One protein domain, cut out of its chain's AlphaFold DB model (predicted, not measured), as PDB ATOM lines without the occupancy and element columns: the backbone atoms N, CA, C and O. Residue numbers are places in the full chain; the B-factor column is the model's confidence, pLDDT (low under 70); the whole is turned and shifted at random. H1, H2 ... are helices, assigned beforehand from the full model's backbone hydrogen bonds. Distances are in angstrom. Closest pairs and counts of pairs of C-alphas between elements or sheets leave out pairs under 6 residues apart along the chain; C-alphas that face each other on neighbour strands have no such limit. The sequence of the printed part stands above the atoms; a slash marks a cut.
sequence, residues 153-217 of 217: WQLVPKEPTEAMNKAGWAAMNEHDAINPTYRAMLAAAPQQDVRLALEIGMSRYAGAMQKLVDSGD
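Overview. This is residues 153 to 217 of the 217 residues of an uncharacterized protein of Citrobacter freundii (UniProt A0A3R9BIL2). One long helix, H3, sticks out as a free arm from a small head, in which H1 and H2 fold back on each other as a helical hairpin. The arm, residues 193 to 217, makes most of the length, and the opening stretch from residue 153 to 161 runs without a named helix up to the hairpin. The printed part has 65 residues with three named helices in the order H1, H2, H3 and no named strand; the class is all helix. The whole is extended, with a radius of gyration of the C-alphas of 20.5 A and spans of 70 by 21 by 16 A.

Arrangement. Start at H3, residues 194 to 214, which touches no helix and stands free together with residue 193 and residues 215 to 217. Go back along the chain to H2, residues 178 to 187; H2 and H3 are apart, joined by a short link of 6 residues. H1, residues 162 to 175, is also apart from H3. Look next at Met 164 and Met 185, whose C-alphas, 4.5 A apart, are the closest of H1 and H2. These two helices touch and form a hairpin, running opposite ways at a shallow tilt of 34.9 degrees, only just short of steep, with a tight link of 2 residues. In H1, H2 and H3 every O i to N i+4 pair is within hydrogen-bond range.

Along the chain. Find C-alpha 194 at (176.355, 226.572, 261.244); from there H3 runs 30.3 A to C-alpha 214 at (179.343, 241.058, 234.856). H1 begins at C-alpha 162 at (171.106, 205.846, 264.458) and measures 20.0 A to C-alpha 175. H2 measures 14.3 A from C-alpha 178 to C-alpha 187.

Size, cuts and confidence. The two C-alphas farthest apart are those of Asp 176 and Asp 217, 70.1 A. Without the free stretch, the body of 40 residues spans 29 by 21 by 13 A. The printed part has no cut, and neither link between the helices is long. Check the B-factor column at residues 191 to 217, where the model's pLDDT is under 70; the mean of the printed part is 72.8.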
ATOM      1  N   TRP A 153     164.939 225.412 274.172       73.38
ATOM      2  CA  TRP A 153     164.573 224.545 273.045       73.38
ATOM      3  C   TRP A 153     165.806 224.144 272.223       73.38
ATOM      4  O   TRP A 153     166.761 224.904 272.082       73.38
ATOM      5  N   GLN A 154     165.785 222.941 271.645       75.06
ATOM      6  CA  GLN A 154     166.844 222.430 270.770       75.06
ATOM      7  C   GLN A 154     166.232 221.950 269.452       75.06
ATOM      8  O   GLN A 154     165.210 221.264 269.448       75.06
ATOM      9  N   LEU A 155     166.866 222.288 268.324       76.31
ATOM     10  CA  LEU A 155     166.503 221.712 267.031       76.31
ATOM     11  C   LEU A 155     167.000 220.271 266.962       76.31
ATOM     12  O   LEU A 155     168.187 219.998 267.128       76.31
ATOM     13  N   VAL A 156     166.076 219.359 266.698       82.62
ATOM     14  CA  VAL A 156     166.329 217.922 266.616       82.62
ATOM     15  C   VAL A 156     165.681 217.410 265.329       82.62
ATOM     16  O   VAL A 156     164.614 217.907 264.950       82.62
ATOM     17  N   PRO A 157     166.299 216.451 264.620       81.69
ATOM     18  CA  PRO A 157     165.647 215.781 263.504       81.69
ATOM     19  C   PRO A 157     164.270 215.236 263.896       81.69
ATOM     20  O   PRO A 157     164.090 214.728 265.000       81.69
ATOM     21  N   LYS A 158     163.303 215.315 262.972       83.31
ATOM     22  CA  LYS A 158     161.964 214.739 263.188       83.31
ATOM     23  C   LYS A 158     162.022 213.226 263.414       83.31
ATOM     24  O   LYS A 158     161.256 212.709 264.214       83.31
ATOM     25  N   GLU A 159     162.944 212.561 262.724       88.44
ATOM     26  CA  GLU A 159     163.231 211.137 262.874       88.44
ATOM     27  C   GLU A 159     164.580 210.968 263.588       88.44
ATOM     28  O   GLU A 159     165.572 211.555 263.135       88.44
ATOM     29  N   PRO A 160     164.659 210.199 264.690       86.50
ATOM     30  CA  PRO A 160     165.898 210.025 265.433       86.50
ATOM     31  C   PRO A 160     166.947 209.294 264.589       86.50
ATOM     32  O   PRO A 160     166.670 208.284 263.939       86.50
ATOM     33  N   THR A 161     168.180 209.798 264.620       89.31
ATOM     34  CA  THR A 161     169.298 209.182 263.901       89.31
ATOM     35  C   THR A 161     169.752 207.893 264.587       89.31
ATOM     36  O   THR A 161     169.466 207.650 265.761       89.31
ATOM     37  N   GLU A 162     170.526 207.066 263.882       89.44
ATOM     38  CA  GLU A 162     171.106 205.846 264.458       89.44
ATOM     39  C   GLU A 162     171.956 206.139 265.707       89.44
ATOM     40  O   GLU A 162     171.870 205.424 266.708       89.44
ATOM     41  N   ALA A 163     172.713 207.242 265.691       87.88
ATOM     42  CA  ALA A 163     173.500 207.694 266.835       87.88
ATOM     43  C   ALA A 163     172.616 208.053 268.041       87.88
ATOM     44  O   ALA A 163     172.925 207.654 269.165       87.88
ATOM     45  N   MET A 164     171.491 208.739 267.805       92.31
ATOM     46  CA  MET A 164     170.512 209.046 268.851       92.31
ATOM     47  C   MET A 164     169.914 207.761 269.433       92.31
ATOM     48  O   MET A 164     169.910 207.589 270.648       92.31
ATOM     49  N   ASN A 165     169.480 206.825 268.585       93.00
ATOM     50  CA  ASN A 165     168.890 205.557 269.026       93.00
ATOM     51  C   ASN A 165     169.874 204.717 269.852       93.00
ATOM     52  O   ASN A 165     169.507 204.184 270.899       93.00
ATOM     53  N   LYS A 166     171.143 204.646 269.431       92.94
ATOM     54  CA  LYS A 166     172.201 203.944 270.171       92.94
ATOM     55  C   LYS A 166     172.446 204.567 271.549       92.94
ATOM     56  O   LYS A 166     172.566 203.834 272.530       92.94
ATOM     57  N   ALA A 167     172.499 205.898 271.629       91.94
ATOM     58  CA  ALA A 167     172.674 206.616 272.891       91.94
ATOM     59  C   ALA A 167     171.476 206.417 273.832       91.94
ATOM     60  O   ALA A 167     171.656 206.136 275.017       91.94
ATOM     61  N   GLY A 168     170.255 206.488 273.295       91.81
ATOM     62  CA  GLY A 168     169.037 206.240 274.060       91.81
ATOM     63  C   GLY A 168     168.965 204.816 274.613       91.81
ATOM     64  O   GLY A 168     168.649 204.631 275.788       91.81
ATOM     65  N   TRP A 169     169.329 203.818 273.801       91.25
ATOM     66  CA  TRP A 169     169.378 202.411 274.209       91.25
ATOM     67  C   TRP A 169     170.402 202.160 275.322       91.25
ATOM     68  O   TRP A 169     170.104 201.464 276.290       91.25
ATOM     69  N   ALA A 170     171.597 202.747 275.218       91.44
ATOM     70  CA  ALA A 170     172.621 202.641 276.255       91.44
ATOM     71  C   ALA A 170     172.138 203.227 277.592       91.44
ATOM     72  O   ALA A 170     172.199 202.549 278.613       91.44
ATOM     73  N   ALA A 171     171.572 204.436 277.564       90.50
ATOM     74  CA  ALA A 171     171.056 205.102 278.757       90.50
ATOM     75  C   ALA A 171     169.850 204.374 279.376       90.50
ATOM     76  O   ALA A 171     169.711 204.356 280.598       90.50
ATOM     77  N   MET A 172     168.998 203.746 278.556       90.38
ATOM     78  CA  MET A 172     167.881 202.932 279.051       90.38
ATOM     79  C   MET A 172     168.387 201.710 279.822       90.38
ATOM     80  O   MET A 172     167.906 201.437 280.915       90.38
ATOM     81  N   ASN A 173     169.397 201.013 279.297       88.31
ATOM     82  CA  ASN A 173     169.966 199.840 279.966       88.31
ATOM     83  C   ASN A 173     170.740 200.187 281.246       88.31
ATOM     84  O   ASN A 173     170.908 199.326 282.103       88.31
ATOM     85  N   GLU A 174     171.241 201.419 281.362       87.50
ATOM     86  CA  GLU A 174     172.003 201.871 282.527       87.50
ATOM     87  C   GLU A 174     171.110 202.425 283.644       87.50
ATOM     88  O   GLU A 174     171.355 202.167 284.822       87.50
ATOM     89  N   HIS A 175     170.083 203.196 283.289       82.94
ATOM     90  CA  HIS A 175     169.290 203.950 284.259       82.94
ATOM     91  C   HIS A 175     167.838 203.485 284.398       82.94
ATOM     92  O   HIS A 175     167.180 203.923 285.337       82.94
ATOM     93  N   ASP A 176     167.337 202.654 283.476       84.56
ATOM     94  CA  ASP A 176     165.941 202.183 283.413       84.56
ATOM     95  C   ASP A 176     164.910 203.321 283.573       84.56
ATOM     96  O   ASP A 176     163.908 203.227 284.283       84.56
ATOM     97  N   ALA A 177     165.201 204.474 282.957       81.94
ATOM     98  CA  ALA A 177     164.414 205.691 283.110       81.94
ATOM     99  C   ALA A 177     164.385 206.528 281.826       81.94
ATOM    100  O   ALA A 177     165.395 206.741 281.157       81.94
ATOM    101  N   ILE A 178     163.212 207.098 281.534       86.94
ATOM    102  CA  ILE A 178     162.942 207.831 280.285       86.94
ATOM    103  C   ILE A 178     163.725 209.150 280.204       86.94
ATOM    104  O   ILE A 178     164.223 209.509 279.139       86.94
ATOM    105  N   ASN A 179     163.866 209.879 281.317       91.06
ATOM    106  CA  ASN A 179     164.523 211.193 281.319       91.06
ATOM    107  C   ASN A 179     166.023 211.119 280.952       91.06
ATOM    108  O   ASN A 179     166.457 211.903 280.104       91.06
ATOM    109  N   PRO A 180     166.826 210.197 281.523       89.00
ATOM    110  CA  PRO A 180     168.198 209.954 281.073       89.00
ATOM    111  C   PRO A 180     168.291 209.540 279.601       89.00
ATOM    112  O   PRO A 180     169.112 210.095 278.871       89.00
ATOM    113  N   THR A 181     167.416 208.640 279.141       90.56
ATOM    114  CA  THR A 181     167.347 208.228 277.731       90.56
ATOM    115  C   THR A 181     167.098 209.415 276.808       90.56
ATOM    116  O   THR A 181     167.842 209.615 275.850       90.56
ATOM    117  N   TYR A 182     166.114 210.258 277.126       89.38
ATOM    118  CA  TYR A 182     165.797 211.442 276.334       89.38
ATOM    119  C   TYR A 182     166.967 212.435 276.285       89.38
ATOM    120  O   TYR A 182     167.333 212.902 275.208       89.38
ATOM    121  N   ARG A 183     167.631 212.699 277.420       89.62
ATOM    122  CA  ARG A 183     168.821 213.566 277.470       89.62
ATOM    123  C   ARG A 183     169.975 213.027 276.625       89.62
ATOM    124  O   ARG A 183     170.612 213.799 275.912       89.62
ATOM    125  N   ALA A 184     170.223 211.719 276.670       89.81
ATOM    126  CA  ALA A 184     171.261 211.079 275.865       89.81
ATOM    127  C   ALA A 184     170.959 211.176 274.360       89.81
ATOM    128  O   ALA A 184     171.853 211.466 273.566       89.81
ATOM    129  N   MET A 185     169.693 211.004 273.969       92.44
ATOM    130  CA  MET A 185     169.258 211.176 272.580       92.44
ATOM    131  C   MET A 185     169.416 212.625 272.101       92.44
ATOM    132  O   MET A 185     169.890 212.839 270.990       92.44
ATOM    133  N   LEU A 186     169.069 213.619 272.927       88.31
ATOM    134  CA  LEU A 186     169.254 215.038 272.598       88.31
ATOM    135  C   LEU A 186     170.731 215.427 272.456       88.31
ATOM    136  O   LEU A 186     171.084 216.190 271.558       88.31
ATOM    137  N   ALA A 187     171.601 214.877 273.306       86.56
ATOM    138  CA  ALA A 187     173.043 215.111 273.238       86.56
ATOM    139  C   ALA A 187     173.681 214.506 271.974       86.56
ATOM    140  O   ALA A 187     174.635 215.061 271.436       86.56
ATOM    141  N   ALA A 188     173.142 213.385 271.492       86.25
ATOM    142  CA  ALA A 188     173.581 212.714 270.270       86.25
ATOM    143  C   ALA A 188     172.895 213.241 268.994       86.25
ATOM    144  O   ALA A 188     173.174 212.745 267.898       86.25
ATOM    145  N   ALA A 189     171.982 214.212 269.114       85.94
ATOM    146  CA  ALA A 189     171.316 214.801 267.964       85.94
ATOM    147  C   ALA A 189     172.328 215.572 267.097       85.94
ATOM    148  O   ALA A 189     173.163 216.305 267.634       85.94
ATOM    149  N   PRO A 190     172.261 215.446 265.759       73.81
ATOM    150  CA  PRO A 190     173.133 216.203 264.878       73.81
ATOM    151  C   PRO A 190     172.840 217.693 265.053       73.81
ATOM    152  O   PRO A 190     171.724 218.157 264.810       73.81
ATOM    153  N   GLN A 191     173.845 218.448 265.483       65.88
ATOM    154  CA  GLN A 191     173.758 219.900 265.497       65.88
ATOM    155  C   GLN A 191     173.807 220.366 264.042       65.88
ATOM    156  O   GLN A 191     174.677 219.938 263.286       65.88
ATOM    157  N   GLN A 192     172.843 221.192 263.619       58.78
ATOM    158  CA  GLN A 192     172.912 221.811 262.299       58.78
ATOM    159  C   GLN A 192     174.220 222.593 262.227       58.78
ATOM    160  O   GLN A 192     174.387 223.583 262.937       58.78
ATOM    161  N   ASP A 193     175.149 222.114 261.399       53.66
ATOM    162  CA  ASP A 193     176.438 222.755 261.213       53.66
ATOM    163  C   ASP A 193     176.190 224.165 260.687       53.66
ATOM    164  O   ASP A 193     175.897 224.384 259.509       53.66
ATOM    165  N   VAL A 194     176.332 225.145 261.578       46.84
ATOM    166  CA  VAL A 194     176.355 226.572 261.244       46.84
ATOM    167  C   VAL A 194     177.364 226.815 260.112       46.84
ATOM    168  O   VAL A 194     177.139 227.672 259.266       46.84
ATOM    169  N   ARG A 195     178.413 225.978 260.024       40.41
ATOM    170  CA  ARG A 195     179.364 225.911 258.905       40.41
ATOM    171  C   ARG A 195     178.709 225.640 257.552       40.41
ATOM    172  O   ARG A 195     179.030 226.344 256.607       40.41
ATOM    173  N   LEU A 196     177.795 224.675 257.447       45.38
ATOM    174  CA  LEU A 196     177.153 224.315 256.178       45.38
ATOM    175  C   LEU A 196     176.188 225.419 255.717       45.38
ATOM    176  O   LEU A 196     176.135 225.771 254.542       45.38
ATOM    177  N   ALA A 197     175.453 226.015 256.663       50.09
ATOM    178  CA  ALA A 197     174.593 227.166 256.392       50.09
ATOM    179  C   ALA A 197     175.406 228.403 255.971       50.09
ATOM    180  O   ALA A 197     175.011 229.118 255.046       50.09
ATOM    181  N   LEU A 198     176.558 228.627 256.611       46.62
ATOM    182  CA  LEU A 198     177.487 229.702 256.279       46.62
ATOM    183  C   LEU A 198     178.139 229.482 254.909       46.62
ATOM    184  O   LEU A 198     178.189 230.416 254.120       46.62
ATOM    185  N   GLU A 199     178.558 228.260 254.585       45.38
ATOM    186  CA  GLU A 199     179.139 227.899 253.287       45.38
ATOM    187  C   GLU A 199     178.141 228.136 252.147       45.38
ATOM    188  O   GLU A 199     178.452 228.829 251.178       45.38
ATOM    189  N   ILE A 200     176.893 227.684 252.313       54.62
ATOM    190  CA  ILE A 200     175.806 227.956 251.360       54.62
ATOM    191  C   ILE A 200     175.552 229.467 251.232       54.62
ATOM    192  O   ILE A 200     175.325 229.968 250.126       54.62
ATOM    193  N   GLY A 201     175.587 230.204 252.345       54.72
ATOM    194  CA  GLY A 201     175.456 231.662 252.358       54.72
ATOM    195  C   GLY A 201     176.583 232.362 251.593       54.72
ATOM    196  O   GLY A 201     176.317 233.208 250.737       54.72
ATOM    197  N   MET A 202     177.832 231.964 251.837       51.66
ATOM    198  CA  MET A 202     179.028 232.519 251.201       51.66
ATOM    199  C   MET A 202     179.074 232.216 249.700       51.66
ATOM    200  O   MET A 202     179.368 233.114 248.913       51.66
ATOM    201  N   SER A 203     178.703 231.005 249.269       51.06
ATOM    202  CA  SER A 203     178.608 230.676 247.840       51.06
ATOM    203  C   SER A 203     177.562 231.530 247.115       51.06
ATOM    204  O   SER A 203     177.781 231.954 245.980       51.06
ATOM    205  N   ARG A 204     176.428 231.827 247.766       58.94
ATOM    206  CA  ARG A 204     175.391 232.708 247.200       58.94
ATOM    207  C   ARG A 204     175.864 234.155 247.099       58.94
ATOM    208  O   ARG A 204     175.590 234.801 246.089       58.94
ATOM    209  N   TYR A 205     176.582 234.643 248.109       55.97
ATOM    210  CA  TYR A 205     177.184 235.976 248.091       55.97
ATOM    211  C   TYR A 205     178.223 236.112 246.970       55.97
ATOM    212  O   TYR A 205     178.139 237.046 246.175       55.97
ATOM    213  N   ALA A 206     179.134 235.143 246.831       50.00
ATOM    214  CA  ALA A 206     180.130 235.128 245.757       50.00
ATOM    215  C   ALA A 206     179.478 235.174 244.363       50.00
ATOM    216  O   ALA A 206     179.870 235.976 243.518       50.00
ATOM    217  N   GLY A 207     178.419 234.386 244.142       57.19
ATOM    218  CA  GLY A 207     177.670 234.413 242.882       57.19
ATOM    219  C   GLY A 207     176.933 235.734 242.622       57.19
ATOM    220  O   GLY A 207     176.825 236.155 241.472       57.19
ATOM    221  N   ALA A 208     176.426 236.403 243.661       52.81
ATOM    222  CA  ALA A 208     175.789 237.714 243.525       52.81
ATOM    223  C   ALA A 208     176.807 238.815 243.185       52.81
ATOM    224  O   ALA A 208     176.535 239.647 242.323       52.81
ATOM    225  N   MET A 209     177.989 238.779 243.804       54.00
ATOM    226  CA  MET A 209     179.076 239.715 243.514       54.00
ATOM    227  C   MET A 209     179.609 239.547 242.087       54.00
ATOM    228  O   MET A 209     179.813 240.546 241.405       54.00
ATOM    229  N   GLN A 210     179.748 238.309 241.600       50.88
ATOM    230  CA  GLN A 210     180.151 238.056 240.212       50.88
ATOM    231  C   GLN A 210     179.145 238.647 239.215       50.88
ATOM    232  O   GLN A 210     179.535 239.312 238.266       50.88
ATOM    233  N   LYS A 211     177.839 238.505 239.478       60.81
ATOM    234  CA  LYS A 211     176.797 239.099 238.625       60.81
ATOM    235  C   LYS A 211     176.830 240.625 238.595       60.81
ATOM    236  O   LYS A 211     176.491 241.192 237.566       60.81
ATOM    237  N   LEU A 212     177.203 241.279 239.698       53.59
ATOM    238  CA  LEU A 212     177.359 242.736 239.735       53.59
ATOM    239  C   LEU A 212     178.540 243.195 238.875       53.59
ATOM    240  O   LEU A 212     178.414 244.192 238.172       53.59
ATOM    241  N   VAL A 213     179.643 242.441 238.897       57.12
ATOM    242  CA  VAL A 213     180.810 242.671 238.032       57.12
ATOM    243  C   VAL A 213     180.444 242.465 236.560       57.12
ATOM    244  O   VAL A 213     180.745 243.323 235.742       57.12
ATOM    245  N   ASP A 214     179.725 241.389 236.236       60.91
ATOM    246  CA  ASP A 214     179.343 241.058 234.856       60.91
ATOM    247  C   ASP A 214     178.254 241.996 234.286       60.91
ATOM    248  O   ASP A 214     178.067 242.070 233.077       60.91
ATOM    249  N   SER A 215     177.507 242.700 235.147       58.59
ATOM    250  CA  SER A 215     176.468 243.668 234.752       58.59
ATOM    251  C   SER A 215     176.972 245.109 234.591       58.59
ATOM    252  O   SER A 215     176.161 246.011 234.383       58.59
ATOM    253  N   GLY A 216     178.277 245.331 234.776       49.75
ATOM    254  CA  GLY A 216     178.921 246.647 234.772       49.75
ATOM    255  C   GLY A 216     179.552 247.087 233.445       49.75
ATOM    256  O   GLY A 216     180.141 248.167 233.431       49.75
ATOM    257  N   ASP A 217     179.429 246.293 232.376       41.19
ATOM    258  CA  ASP A 217     179.752 246.669 230.984       41.19
ATOM    259  C   ASP A 217     178.495 247.140 230.223       41.19
ATOM    260  O   ASP A 217     178.628 248.014 229.332       41.19
TER     261      ASP A 217